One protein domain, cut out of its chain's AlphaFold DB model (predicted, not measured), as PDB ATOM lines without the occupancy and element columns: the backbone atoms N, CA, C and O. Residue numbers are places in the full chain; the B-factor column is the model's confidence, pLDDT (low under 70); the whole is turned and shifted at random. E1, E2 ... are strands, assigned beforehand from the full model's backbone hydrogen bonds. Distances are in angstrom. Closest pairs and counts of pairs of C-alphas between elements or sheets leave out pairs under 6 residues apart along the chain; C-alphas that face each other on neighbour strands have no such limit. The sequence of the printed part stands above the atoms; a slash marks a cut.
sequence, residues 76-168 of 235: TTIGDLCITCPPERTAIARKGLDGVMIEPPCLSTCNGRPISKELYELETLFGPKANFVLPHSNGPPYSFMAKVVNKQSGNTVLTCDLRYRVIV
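Overview. This is residues 76 to 168 of the 235 residues of the protein "Sushi domain-containing protein" of Anopheles maculatus (UniProt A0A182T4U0). A long, curled sheet with the hairpin E7 and E8 as its spine forms part of a barrel, with a small strand pair near each end of the domain: E1 and E2 at one end, E4 and E6 at the other. From E4, residues 102 to 119 run back along the domain, pairing briefly with E2 at residues 108 to 109, to reach E5. The printed part has 93 residues, no named helix and eight strands, E1 to E8 in order; the sheet E3 E8 E7 E5 is mixed. The class is all strand, though under half of the residues, 43 of 93, are in named elements. The whole is only just compact, close to loose, with a radius of gyration of the C-alphas of 14.3 A, and elongated, spanning 46 by 25 by 20 A.

Arrangement. Start at residues 76 to 78, E1, which form an antiparallel hairpin with E2, residues 81 to 84; N 76 and O 83 are within hydrogen-bond range at 2.9 A. Go on to E3, residues 89 to 92, an edge strand parallel to E8, residues 156 to 167, with N 91 and O 165 2.9 A apart. E4, residues 99 to 101, and E6, residues 133 to 135, are antiparallel neighbours, with N 100 and O 134 at 2.9 A. The closest C-alphas of E4 and E8 are those of Val 100 and Val 166, 6.8 A apart. E5, residues 120 to 124, is the other edge strand, antiparallel to E7, residues 142 to 150; N 123 and O 147 are 2.9 A apart. E7 and E8 form an antiparallel hairpin, with N 146 and O 160 at 3.0 A. The pairing of E8 is staggered: residues 156 to 164 with E7, 164 to 167 with E3. E1 comes nearest to E8 at the C-alphas of Thr 76 and Leu 158, 6.5 A apart.

Along the chain. Find C-alpha 76, where E1 begins, at (10.626, 43.561, -3.110). E5 measures 13.1 A from first to last C-alpha. E7 runs 25.4 A from C-alpha 142 at (-7.906, 52.274, 8.173), and E8 runs 31.7 A to C-alpha 167 at (-18.436, 51.646, 3.209).

Size, cuts and confidence. Look for the farthest C-alphas at Gly 79 and Gly 96, 47.3 A apart. The printed part has no cut. The link from E4 to E5 is long, 18 residues. The mean pLDDT of the printed part is 90.1; residues 127 to 130 are under 70.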
ATOM      1  N   THR A  76       9.296  44.144  -3.326       88.94
ATOM      2  CA  THR A  76      10.626  43.561  -3.110       88.94
ATOM      3  C   THR A  76      10.886  42.478  -4.157       88.94
ATOM      4  O   THR A  76       9.938  41.919  -4.712       88.94
ATOM      5  N   THR A  77      12.150  42.176  -4.436       88.62
ATOM      6  CA  THR A  77      12.583  41.139  -5.387       88.62
ATOM      7  C   THR A  77      13.534  40.178  -4.689       88.62
ATOM      8  O   THR A  77      14.568  40.605  -4.179       88.62
ATOM      9  N   ILE A  78      13.180  38.893  -4.648       85.94
ATOM     10  CA  ILE A  78      13.925  37.839  -3.949       85.94
ATOM     11  C   ILE A  78      14.222  36.740  -4.970       85.94
ATOM     12  O   ILE A  78      13.332  35.969  -5.338       85.94
ATOM     13  N   GLY A  79      15.454  36.714  -5.488       84.31
ATOM     14  CA  GLY A  79      15.738  36.019  -6.747       84.31
ATOM     15  C   GLY A  79      14.833  36.562  -7.857       84.31
ATOM     16  O   GLY A  79      14.623  37.773  -7.949       84.31
ATOM     17  N   ASP A  80      14.219  35.668  -8.629       84.19
ATOM     18  CA  ASP A  80      13.279  36.030  -9.699       84.19
ATOM     19  C   ASP A  80      11.859  36.373  -9.195       84.19
ATOM     20  O   ASP A  80      10.992  36.789  -9.971       84.19
ATOM     21  N   LEU A  81      11.577  36.207  -7.895       88.38
ATOM     22  CA  LEU A  81      10.252  36.459  -7.328       88.38
ATOM     23  C   LEU A  81      10.097  37.921  -6.884       88.38
ATOM     24  O   LEU A  81      10.582  38.334  -5.832       88.38
ATOM     25  N   CYS A  82       9.345  38.690  -7.669       92.31
ATOM     26  CA  CYS A  82       8.934  40.055  -7.339       92.31
ATOM     27  C   CYS A  82       7.596  40.038  -6.577       92.31
ATOM     28  O   CYS A  82       6.592  39.609  -7.148       92.31
ATOM     29  N   ILE A  83       7.567  40.501  -5.321       92.69
ATOM     30  CA  ILE A  83       6.394  40.519  -4.422       92.69
ATOM     31  C   ILE A  83       5.918  41.960  -4.212       92.69
ATOM     32  O   ILE A  83       6.719  42.819  -3.840       92.69
ATOM     33  N   THR A  84       4.620  42.229  -4.382       91.19
ATOM     34  CA  THR A  84       4.009  43.543  -4.116       91.19
ATOM     35  C   THR A  84       3.247  43.584  -2.797       91.19
ATOM     36  O   THR A  84       2.604  42.616  -2.390       91.19
ATOM     37  N   CYS A  85       3.254  44.749  -2.147       92.19
ATOM     38  CA  CYS A  85       2.282  45.041  -1.104       92.19
ATOM     39  C   CYS A  85       0.863  45.097  -1.700       92.19
ATOM     40  O   CYS A  85       0.674  45.716  -2.753       92.19
ATOM     41  N   PRO A  86      -0.140  44.508  -1.027       92.62
ATOM     42  CA  PRO A  86      -1.534  44.577  -1.451       92.62
ATOM     43  C   PRO A  86      -2.032  46.026  -1.617       92.62
ATOM     44  O   PRO A  86      -1.690  46.880  -0.795       92.62
ATOM     45  N   PRO A  87      -2.862  46.320  -2.637       91.75
ATOM     46  CA  PRO A  87      -3.460  47.643  -2.819       91.75
ATOM     47  C   PRO A  87      -4.529  47.949  -1.753       91.75
ATOM     48  O   PRO A  87      -5.010  47.053  -1.057       91.75
ATOM     49  N   GLU A  88      -4.942  49.221  -1.661       92.38
ATOM     50  CA  GLU A  88      -6.072  49.641  -0.818       92.38
ATOM     51  C   GLU A  88      -7.343  48.864  -1.200       92.38
ATOM     52  O   GLU A  88      -7.752  48.847  -2.363       92.38
ATOM     53  N   ARG A  89      -7.973  48.212  -0.217       91.44
ATOM     54  CA  ARG A  89      -9.208  47.445  -0.420       91.44
ATOM     55  C   ARG A  89     -10.406  48.273   0.016       91.44
ATOM     56  O   ARG A  89     -10.447  48.770   1.139       91.44
ATOM     57  N   THR A  90     -11.416  48.354  -0.845       94.06
ATOM     58  CA  THR A  90     -12.747  48.817  -0.439       94.06
ATOM     59  C   THR A  90     -13.599  47.609  -0.072       94.06
ATOM     60  O   THR A  90     -13.670  46.648  -0.837       94.06
ATOM     61  N   ALA A  91     -14.233  47.652   1.096       93.69
ATOM     62  CA  ALA A  91     -15.158  46.631   1.565       93.69
ATOM     63  C   ALA A  91     -16.498  47.283   1.917       93.69
ATOM     64  O   ALA A  91     -16.531  48.338   2.549       93.69
ATOM     65  N   ILE A  92     -17.603  46.674   1.489       94.56
ATOM     66  CA  ILE A  92     -18.951  47.215   1.686       94.56
ATOM     67  C   ILE A  92     -19.670  46.352   2.725       94.56
ATOM     68  O   ILE A  92     -19.696  45.126   2.603       94.56
ATOM     69  N   ALA A  93     -20.231  46.986   3.754       95.50
ATOM     70  CA  ALA A  93     -21.047  46.310   4.753       95.50
ATOM     71  C   ALA A  93     -22.311  45.743   4.107       95.50
ATOM     72  O   ALA A  93     -22.941  46.372   3.252       95.50
ATOM     73  N   ARG A  94     -22.674  44.527   4.513       94.56
ATOM     74  CA  ARG A  94     -23.903  43.874   4.053       94.56
ATOM     75  C   ARG A  94     -25.103  44.446   4.802       94.56
ATOM     76  O   ARG A  94     -24.956  45.034   5.873       94.56
ATOM     77  N   LYS A  95     -26.290  44.241   4.233       95.75
ATOM     78  CA  LYS A  95     -27.575  44.628   4.819       95.75
ATOM     79  C   LYS A  95     -27.644  44.233   6.301       95.75
ATOM     80  O   LYS A  95     -27.395  43.080   6.644       95.75
ATOM     81  N   GLY A  96     -27.985  45.193   7.153       95.38
ATOM     82  CA  GLY A  96     -28.111  45.022   8.597       95.38
ATOM     83  C   GLY A  96     -26.820  45.180   9.411       95.38
ATOM     84  O   GLY A  96     -26.894  45.063  10.631       95.38
ATOM     85  N   LEU A  97     -25.663  45.447   8.791       95.12
ATOM     86  CA  LEU A  97     -24.373  45.575   9.485       95.12
ATOM     87  C   LEU A  97     -23.844  47.018   9.477       95.12
ATOM     88  O   LEU A  97     -23.900  47.712   8.463       95.12
ATOM     89  N   ASP A  98     -23.262  47.442  10.598       93.94
ATOM     90  CA  ASP A  98     -22.610  48.745  10.809       93.94
ATOM     91  C   ASP A  98     -21.097  48.740  10.494       93.94
ATOM     92  O   ASP A  98     -20.403  49.747  10.671       93.94
ATOM     93  N   GLY A  99     -20.583  47.618   9.983       94.50
ATOM     94  CA  GLY A  99     -19.177  47.428   9.648       94.50
ATOM     95  C   GLY A  99     -18.899  46.151   8.852       94.50
ATOM     96  O   GLY A  99     -19.809  45.443   8.413       94.50
ATOM     97  N   VAL A 100     -17.612  45.861   8.644       94.12
ATOM     98  CA  VAL A 100     -17.118  44.682   7.919       94.12
ATOM     99  C   VAL A 100     -16.005  43.995   8.705       94.12
ATOM    100  O   VAL A 100     -15.029  44.633   9.093       94.12
ATOM    101  N   MET A 101     -16.108  42.675   8.875       90.38
ATOM    102  CA  MET A 101     -14.974  41.840   9.281       90.38
ATOM    103  C   MET A 101     -14.019  41.678   8.090       90.38
ATOM    104  O   MET A 101     -14.419  41.219   7.015       90.38
ATOM    105  N   ILE A 102     -12.767  42.101   8.258       87.50
ATOM    106  CA  ILE A 102     -11.761  42.062   7.190       87.50
ATOM    107  C   ILE A 102     -10.913  40.791   7.254       87.50
ATOM    108  O   ILE A 102     -10.639  40.259   8.322       87.50
ATOM    109  N   GLU A 103     -10.440  40.333   6.097       83.88
ATOM    110  CA  GLU A 103      -9.477  39.234   5.992       83.88
ATOM    111  C   GLU A 103      -8.175  39.742   5.355       83.88
ATOM    112  O   GLU A 103      -8.247  40.498   4.371       83.88
ATOM    113  N   PRO A 104      -6.992  39.316   5.850       84.94
ATOM    114  CA  PRO A 104      -5.717  39.624   5.212       84.94
ATOM    115  C   PRO A 104      -5.731  39.235   3.720       84.94
ATOM    116  O   PRO A 104      -6.090  38.102   3.384       84.94
ATOM    117  N   PRO A 105      -5.374  40.147   2.798       88.94
ATOM    118  CA  PRO A 105      -5.323  39.842   1.374       88.94
ATOM    119  C   PRO A 105      -4.275  38.776   1.057       88.94
ATOM    120  O   PRO A 105      -3.252  38.652   1.729       88.94
ATOM    121  N   CYS A 106      -4.507  38.047  -0.033       88.19
ATOM    122  CA  CYS A 106      -3.479  37.196  -0.616       88.19
ATOM    123  C   CYS A 106      -2.350  38.062  -1.191       88.19
ATOM    124  O   CYS A 106      -2.608  39.115  -1.780       88.19
ATOM    125  N   LEU A 107      -1.112  37.599  -1.034       92.06
ATOM    126  CA  LEU A 107       0.049  38.216  -1.664       92.06
ATOM    127  C   LEU A 107       0.029  37.955  -3.171       92.06
ATOM    128  O   LEU A 107      -0.348  36.869  -3.621       92.06
ATOM    129  N   SER A 108       0.465  38.947  -3.938       92.44
ATOM    130  CA  SER A 108       0.603  38.859  -5.388       92.44
ATOM    131  C   SER A 108       2.031  39.146  -5.820       92.44
ATOM    132  O   SER A 108       2.755  39.906  -5.173       92.44
ATOM    133  N   THR A 109       2.421  38.585  -6.959       92.50
ATOM    134  CA  THR A 109       3.619  39.031  -7.654       92.50
ATOM    135  C   THR A 109       3.399  40.405  -8.280       92.50
ATOM    136  O   THR A 109       2.265  40.857  -8.458       92.50
ATOM    137  N   CYS A 110       4.480  41.048  -8.711       89.44
ATOM    138  CA  CYS A 110       4.424  42.301  -9.470       89.44
ATOM    139  C   CYS A 110       3.620  42.196 -10.787       89.44
ATOM    140  O   CYS A 110       3.126  43.205 -11.278       89.44
ATOM    141  N   ASN A 111       3.400  40.975 -11.295       89.69
ATOM    142  CA  ASN A 111       2.557  40.676 -12.460       89.69
ATOM    143  C   ASN A 111       1.133  40.210 -12.073       89.69
ATOM    144  O   ASN A 111       0.443  39.588 -12.880       89.69
ATOM    145  N   GLY A 112       0.705  40.432 -10.825       88.44
ATOM    146  CA  GLY A 112      -0.642  40.121 -10.332       88.44
ATOM    147  C   GLY A 112      -0.940  38.638 -10.078       88.44
ATOM    148  O   GLY A 112      -2.073  38.304  -9.735       88.44
ATOM    149  N   ARG A 113       0.037  37.730 -10.218       91.38
ATOM    150  CA  ARG A 113      -0.174  36.294  -9.950       91.38
ATOM    151  C   ARG A 113      -0.201  36.032  -8.437       91.38
ATOM    152  O   ARG A 113       0.645  36.596  -7.747       91.38
ATOM    153  N   PRO A 114      -1.106  35.195  -7.904       92.56
ATOM    154  CA  PRO A 114      -1.123  34.872  -6.478       92.56
ATOM    155  C   PRO A 114       0.145  34.114  -6.058       92.56
ATOM    156  O   PRO A 114       0.677  33.311  -6.824       92.56
ATOM    157  N   ILE A 115       0.615  34.360  -4.835       93.38
ATOM    158  CA  ILE A 115       1.758  33.672  -4.217       93.38
ATOM    159  C   ILE A 115       1.234  32.664  -3.182       93.38
ATOM    160  O   ILE A 115       0.305  32.982  -2.436       93.38
ATOM    161  N   SER A 116       1.815  31.455  -3.123       92.31
ATOM    162  CA  SER A 116       1.424  30.454  -2.114       92.31
ATOM    163  C   SER A 116       1.756  30.936  -0.700       92.31
ATOM    164  O   SER A 116       2.885  31.358  -0.424       92.31
ATOM    165  N   LYS A 117       0.785  30.775   0.209       90.19
ATOM    166  CA  LYS A 117       0.939  31.026   1.649       90.19
ATOM    167  C   LYS A 117       1.993  30.131   2.307       90.19
ATOM    168  O   LYS A 117       2.459  30.460   3.388       90.19
ATOM    169  N   GLU A 118       2.373  29.027   1.665       91.19
ATOM    170  CA  GLU A 118       3.418  28.098   2.125       91.19
ATOM    171  C   GLU A 118       4.835  28.630   1.869       91.19
ATOM    172  O   GLU A 118       5.789  28.157   2.481       91.19
ATOM    173  N   LEU A 119       4.984  29.607   0.967       92.31
ATOM    174  CA  LEU A 119       6.259  30.259   0.662       92.31
ATOM    175  C   LEU A 119       6.363  31.602   1.385       92.31
ATOM    176  O   LEU A 119       7.346  31.862   2.081       92.31
ATOM    177  N   TYR A 120       5.331  32.437   1.240       93.12
ATOM    178  CA  TYR A 120       5.261  33.765   1.843       93.12
ATOM    179  C   TYR A 120       3.873  34.027   2.414       93.12
ATOM    180  O   TYR A 120       2.867  33.866   1.722       93.12
ATOM    181  N   GLU A 121       3.819  34.497   3.654       91.56
ATOM    182  CA  GLU A 121       2.577  34.865   4.332       91.56
ATOM    183  C   GLU A 121       2.598  36.333   4.766       91.56
ATOM    184  O   GLU A 121       3.652  36.925   5.001       91.56
ATOM    185  N   LEU A 122       1.409  36.931   4.812       90.69
ATOM    186  CA  LEU A 122       1.188  38.306   5.234       90.69
ATOM    187  C   LEU A 122       0.708  38.304   6.687       90.69
ATOM    188  O   LEU A 122      -0.478  38.111   6.958       90.69
ATOM    189  N   GLU A 123       1.627  38.528   7.617       89.56
ATOM    190  CA  GLU A 123       1.330  38.578   9.046       89.56
ATOM    191  C   GLU A 123       0.954  40.001   9.470       89.56
ATOM    192  O   GLU A 123       1.654  40.971   9.164       89.56
ATOM    193  N   THR A 124      -0.156  40.140  10.197       85.56
ATOM    194  CA  THR A 124      -0.580  41.418  10.789       85.56
ATOM    195  C   THR A 124      -0.265  41.444  12.282       85.56
ATOM    196  O   THR A 124      -0.144  40.395  12.914       85.56
ATOM    197  N   LEU A 125      -0.201  42.638  12.880       76.88
ATOM    198  CA  LEU A 125      -0.014  42.795  14.333       76.88
ATOM    199  C   LEU A 125      -1.133  42.153  15.181       76.88
ATOM    200  O   LEU A 125      -0.957  41.963  16.379       76.88
ATOM    201  N   PHE A 126      -2.261  41.790  14.564       78.06
ATOM    202  CA  PHE A 126      -3.402  41.121  15.198       78.06
ATOM    203  C   PHE A 126      -3.389  39.594  14.979       78.06
ATOM    204  O   PHE A 126      -4.383  38.916  15.230       78.06
ATOM    205  N   GLY A 127      -2.275  39.052  14.476       69.12
ATOM    206  CA  GLY A 127      -2.128  37.649  14.095       69.12
ATOM    207  C   GLY A 127      -2.641  37.339  12.679       69.12
ATOM    208  O   GLY A 127      -2.871  38.251  11.874       69.12
ATOM    209  N   PRO A 128      -2.815  36.043  12.346       65.81
ATOM    210  CA  PRO A 128      -3.224  35.594  11.010       65.81
ATOM    211  C   PRO A 128      -4.735  35.726  10.744       65.81
ATOM    212  O   PRO A 128      -5.173  35.584   9.604       65.81
ATOM    213  N   LYS A 129      -5.548  35.990  11.778       66.69
ATOM    214  CA  LYS A 129      -7.002  36.172  11.669       66.69
ATOM    215  C   LYS A 129      -7.407  37.521  12.258       66.69
ATOM    216  O   LYS A 129      -7.366  37.707  13.472       66.69
ATOM    217  N   ALA A 130      -7.842  38.443  11.406       68.88
ATOM    218  CA  ALA A 130      -8.385  39.732  11.825       68.88
ATOM    219  C   ALA A 130      -9.843  39.565  12.301       68.88
ATOM    220  O   ALA A 130     -10.792  39.929  11.617       68.88
ATOM    221  N   ASN A 131     -10.018  38.992  13.497       73.25
ATOM    222  CA  ASN A 131     -11.324  38.693  14.107       73.25
ATOM    223  C   ASN A 131     -12.069  39.946  14.629       73.25
ATOM    224  O   ASN A 131     -12.831  39.859  15.590       73.25
ATOM    225  N   PHE A 132     -11.825  41.121  14.045       83.12
ATOM    226  CA  PHE A 132     -12.441  42.385  14.441       83.12
ATOM    227  C   PHE A 132     -13.252  42.980  13.290       83.12
ATOM    228  O   PHE A 132     -12.891  42.880  12.115       83.12
ATOM    229  N   VAL A 133     -14.361  43.625  13.644       90.19
ATOM    230  CA  VAL A 133     -15.193  44.377  12.705       90.19
ATOM    231  C   VAL A 133     -14.632  45.788  12.593       90.19
ATOM    232  O   VAL A 133     -14.440  46.468  13.600       90.19
ATOM    233  N   LEU A 134     -14.382  46.243  11.368       92.50
ATOM    234  CA  LEU A 134     -14.105  47.647  11.095       92.50
ATOM    235  C   LEU A 134     -15.417  48.382  10.800       92.50
ATOM    236  O   LEU A 134     -16.139  47.957   9.895       92.50
ATOM    237  N   PRO A 135     -15.738  49.465  11.530       94.44
ATOM    238  CA  PRO A 135     -16.924  50.270  11.264       94.44
ATOM    239  C   PRO A 135     -16.718  51.139  10.013       94.44
ATOM    240  O   PRO A 135     -15.682  51.076   9.351       94.44
ATOM    241  N   HIS A 136     -17.709  51.961   9.664       94.69
ATOM    242  CA  HIS A 136     -17.610  52.868   8.517       94.69
ATOM    243  C   HIS A 136     -16.366  53.776   8.579       94.69
ATOM    244  O   HIS A 136     -16.148  54.492   9.561       94.69
ATOM    245  N   SER A 137     -15.584  53.811   7.494       89.38
ATOM    246  CA  SER A 137     -14.471  54.750   7.326       89.38
ATOM    247  C   SER A 137     -14.994  56.176   7.117       89.38
ATOM    248  O   SER A 137     -15.086  56.653   5.985       89.38
ATOM    249  N   ASN A 138     -15.294  56.866   8.221       88.25
ATOM    250  CA  ASN A 138     -15.721  58.271   8.290       88.25
ATOM    251  C   ASN A 138     -14.590  59.266   7.908       88.25
ATOM    252  O   ASN A 138     -14.309  60.213   8.639       88.25
ATOM    253  N   GLY A 139     -13.896  59.034   6.787       89.69
ATOM    254  CA  GLY A 139     -12.775  59.843   6.303       89.69
ATOM    255  C   GLY A 139     -11.671  59.005   5.634       89.69
ATOM    256  O   GLY A 139     -11.927  58.370   4.598       89.69
ATOM    257  N   PRO A 140     -10.422  59.027   6.145       92.44
ATOM    258  CA  PRO A 140      -9.336  58.223   5.593       92.44
ATOM    259  C   PRO A 140      -9.582  56.711   5.793       92.44
ATOM    260  O   PRO A 140     -10.352  56.320   6.671       92.44
ATOM    261  N   PRO A 141      -8.936  55.847   4.989       94.00
ATOM    262  CA  PRO A 141      -8.950  54.402   5.207       94.00
ATOM    263  C   PRO A 141      -8.279  54.042   6.533       94.00
ATOM    264  O   PRO A 141      -7.345  54.721   6.967       94.00
ATOM    265  N   TYR A 142      -8.681  52.918   7.117       93.12
ATOM    266  CA  TYR A 142      -7.906  52.274   8.173       93.12
ATOM    267  C   TYR A 142      -6.568  51.795   7.608       93.12
ATOM    268  O   TYR A 142      -6.535  51.246   6.509       93.12
ATOM    269  N   SER A 143      -5.487  52.003   8.357       91.94
ATOM    270  CA  SER A 143      -4.117  51.632   7.993       91.94
ATOM    271  C   SER A 143      -3.571  50.659   9.034       91.94
ATOM    272  O   SER A 143      -3.674  50.912  10.236       91.94
ATOM    273  N   PHE A 144      -3.001  49.545   8.575       90.19
ATOM    274  CA  PHE A 144      -2.403  48.526   9.432       90.19
ATOM    275  C   PHE A 144      -1.035  48.125   8.902       90.19
ATOM    276  O   PHE A 144      -0.889  47.790   7.726       90.19
ATOM    277  N   MET A 145      -0.038  48.087   9.782       91.31
ATOM    278  CA  MET A 145       1.260  47.527   9.425       91.31
ATOM    279  C   MET A 145       1.165  46.001   9.332       91.31
ATOM    280  O   MET A 145       0.657  45.342  10.243       91.31
ATOM    281  N   ALA A 146       1.690  45.446   8.245       92.00
ATOM    282  CA  ALA A 146       1.823  44.010   8.045       92.00
ATOM    283  C   ALA A 146       3.213  43.659   7.513       92.00
ATOM    284  O   ALA A 146       3.854  44.460   6.830       92.00
ATOM    285  N   LYS A 147       3.675  42.451   7.823       92.69
ATOM    286  CA  LYS A 147       4.969  41.913   7.405       92.69
ATOM    287  C   LYS A 147       4.746  40.803   6.391       92.69
ATOM    288  O   LYS A 147       3.906  39.935   6.598       92.69
ATOM    289  N   VAL A 148       5.513  40.820   5.309       93.44
ATOM    290  CA  VAL A 148       5.655  39.673   4.413       93.44
ATOM    291  C   VAL A 148       6.768  38.806   4.979       93.44
ATOM    292  O   VAL A 148       7.919  39.243   5.033       93.44
ATOM    293  N   VAL A 149       6.423  37.600   5.415       93.31
ATOM    294  CA  VAL A 149       7.336  36.662   6.074       93.31
ATOM    295  C   VAL A 149       7.553  35.457   5.169       93.31
ATOM    296  O   VAL A 149       6.594  34.863   4.679       93.31
ATOM    297  N   ASN A 150       8.813  35.086   4.943       93.88
ATOM    298  CA  ASN A 150       9.166  33.831   4.283       93.88
ATOM    299  C   ASN A 150       8.928  32.667   5.261       93.88
ATOM    300  O   ASN A 150       9.553  32.619   6.321       93.88
ATOM    301  N   LYS A 151       8.049  31.718   4.922       92.81
ATOM    302  CA  LYS A 151       7.629  30.650   5.854       92.81
ATOM    303  C   LYS A 151       8.737  29.673   6.243       92.81
ATOM    304  O   LYS A 151       8.655  29.091   7.317       92.81
ATOM    305  N   GLN A 152       9.736  29.476   5.383       92.38
ATOM    306  CA  GLN A 152      10.819  28.514   5.615       92.38
ATOM    307  C   GLN A 152      11.873  29.058   6.588       92.38
ATOM    308  O   GLN A 152      12.423  28.308   7.384       92.38
ATOM    309  N   SER A 153      12.153  30.364   6.522       93.94
ATOM    310  CA  SER A 153      13.211  31.021   7.305       93.94
ATOM    311  C   SER A 153      12.705  31.912   8.442       93.94
ATOM    312  O   SER A 153      13.503  32.341   9.269       93.94
ATOM    313  N   GLY A 154      11.411  32.250   8.475       91.44
ATOM    314  CA  GLY A 154      10.841  33.220   9.421       91.44
ATOM    315  C   GLY A 154      11.256  34.677   9.165       91.44
ATOM    316  O   GLY A 154      10.820  35.583   9.877       91.44
ATOM    317  N   ASN A 155      12.075  34.940   8.142       93.44
ATOM    318  CA  ASN A 155      12.579  36.277   7.853       93.44
ATOM    319  C   ASN A 155      11.496  37.173   7.238       93.44
ATOM    320  O   ASN A 155      10.795  36.787   6.299       93.44
ATOM    321  N   THR A 156      11.401  38.410   7.735       93.25
ATOM    322  CA  THR A 156      10.584  39.460   7.113       93.25
ATOM    323  C   THR A 156      11.304  40.011   5.884       93.25
ATOM    324  O   THR A 156      12.412  40.525   6.005       93.25
ATOM    325  N   VAL A 157      10.667  39.941   4.715       93.44
ATOM    326  CA  VAL A 157      11.243  40.382   3.428       93.44
ATOM    327  C   VAL A 157      10.668  41.703   2.906       93.44
ATOM    328  O   VAL A 157      11.255  42.328   2.026       93.44
ATOM    329  N   LEU A 158       9.516  42.136   3.432       92.88
ATOM    330  CA  LEU A 158       8.868  43.409   3.098       92.88
ATOM    331  C   LEU A 158       7.905  43.827   4.220       92.88
ATOM    332  O   LEU A 158       7.251  42.977   4.823       92.88
ATOM    333  N   THR A 159       7.766  45.133   4.457       92.94
ATOM    334  CA  THR A 159       6.760  45.700   5.373       92.94
ATOM    335  C   THR A 159       5.764  46.553   4.592       92.94
ATOM    336  O   THR A 159       6.148  47.493   3.888       92.94
ATOM    337  N   CYS A 160       4.478  46.244   4.746       92.62
ATOM    338  CA  CYS A 160       3.366  46.848   4.020       92.62
ATOM    339  C   CYS A 160       2.474  47.712   4.922       92.62
ATOM    340  O   CYS A 160       2.282  47.411   6.100       92.62
ATOM    341  N   ASP A 161       1.901  48.763   4.332       91.94
ATOM    342  CA  ASP A 161       0.748  49.502   4.862       91.94
ATOM    343  C   ASP A 161      -0.513  48.926   4.204       91.94
ATOM    344  O   ASP A 161      -0.743  49.140   3.012       91.94
ATOM    345  N   LEU A 162      -1.292  48.140   4.949       91.31
ATOM    346  CA  LEU A 162      -2.564  47.595   4.483       91.31
ATOM    347  C   LEU A 162      -3.672  48.610   4.733       91.31
ATOM    348  O   LEU A 162      -3.979  48.935   5.880       91.31
ATOM    349  N   ARG A 163      -4.307  49.060   3.652       92.94
ATOM    350  CA  ARG A 163      -5.319  50.117   3.690       92.94
ATOM    351  C   ARG A 163      -6.707  49.552   3.407       92.94
ATOM    352  O   ARG A 163      -6.908  48.903   2.380       92.94
ATOM    353  N   TYR A 164      -7.661  49.822   4.294       93.19
ATOM    354  CA  TYR A 164      -9.048  49.372   4.171       93.19
ATOM    355  C   TYR A 164     -10.021  50.540   4.262       93.19
ATOM    356  O   TYR A 164     -10.080  51.245   5.270       93.19
ATOM    357  N   ARG A 165     -10.832  50.707   3.220       95.62
ATOM    358  CA  ARG A 165     -11.955  51.641   3.184       95.62
ATOM    359  C   ARG A 165     -13.253  50.866   3.369       95.62
ATOM    360  O   ARG A 165     -13.651  50.110   2.486       95.62
ATOM    361  N   VAL A 166     -13.913  51.056   4.505       95.94
ATOM    362  CA  VAL A 166     -15.189  50.407   4.815       95.94
ATOM    363  C   VAL A 166     -16.339  51.347   4.489       95.94
ATOM    364  O   VAL A 166     -16.450  52.430   5.063       95.94
ATOM    365  N   ILE A 167     -17.219  50.925   3.586       95.25
ATOM    366  CA  ILE A 167     -18.436  51.646   3.209       95.25
ATOM    367  C   ILE A 167     -19.626  50.963   3.879       95.25
ATOM    368  O   ILE A 167     -19.897  49.795   3.618       95.25
ATOM    369  N   VAL A 168     -20.353  51.696   4.718       95.81
ATOM    370  CA  VAL A 168     -21.645  51.263   5.258       95.81
ATOM    371  C   VAL A 168     -22.702  52.081   4.537       95.81
ATOM    372  O   VAL A 168     -22.736  53.298   4.705       95.81
TER     373      VAL A 168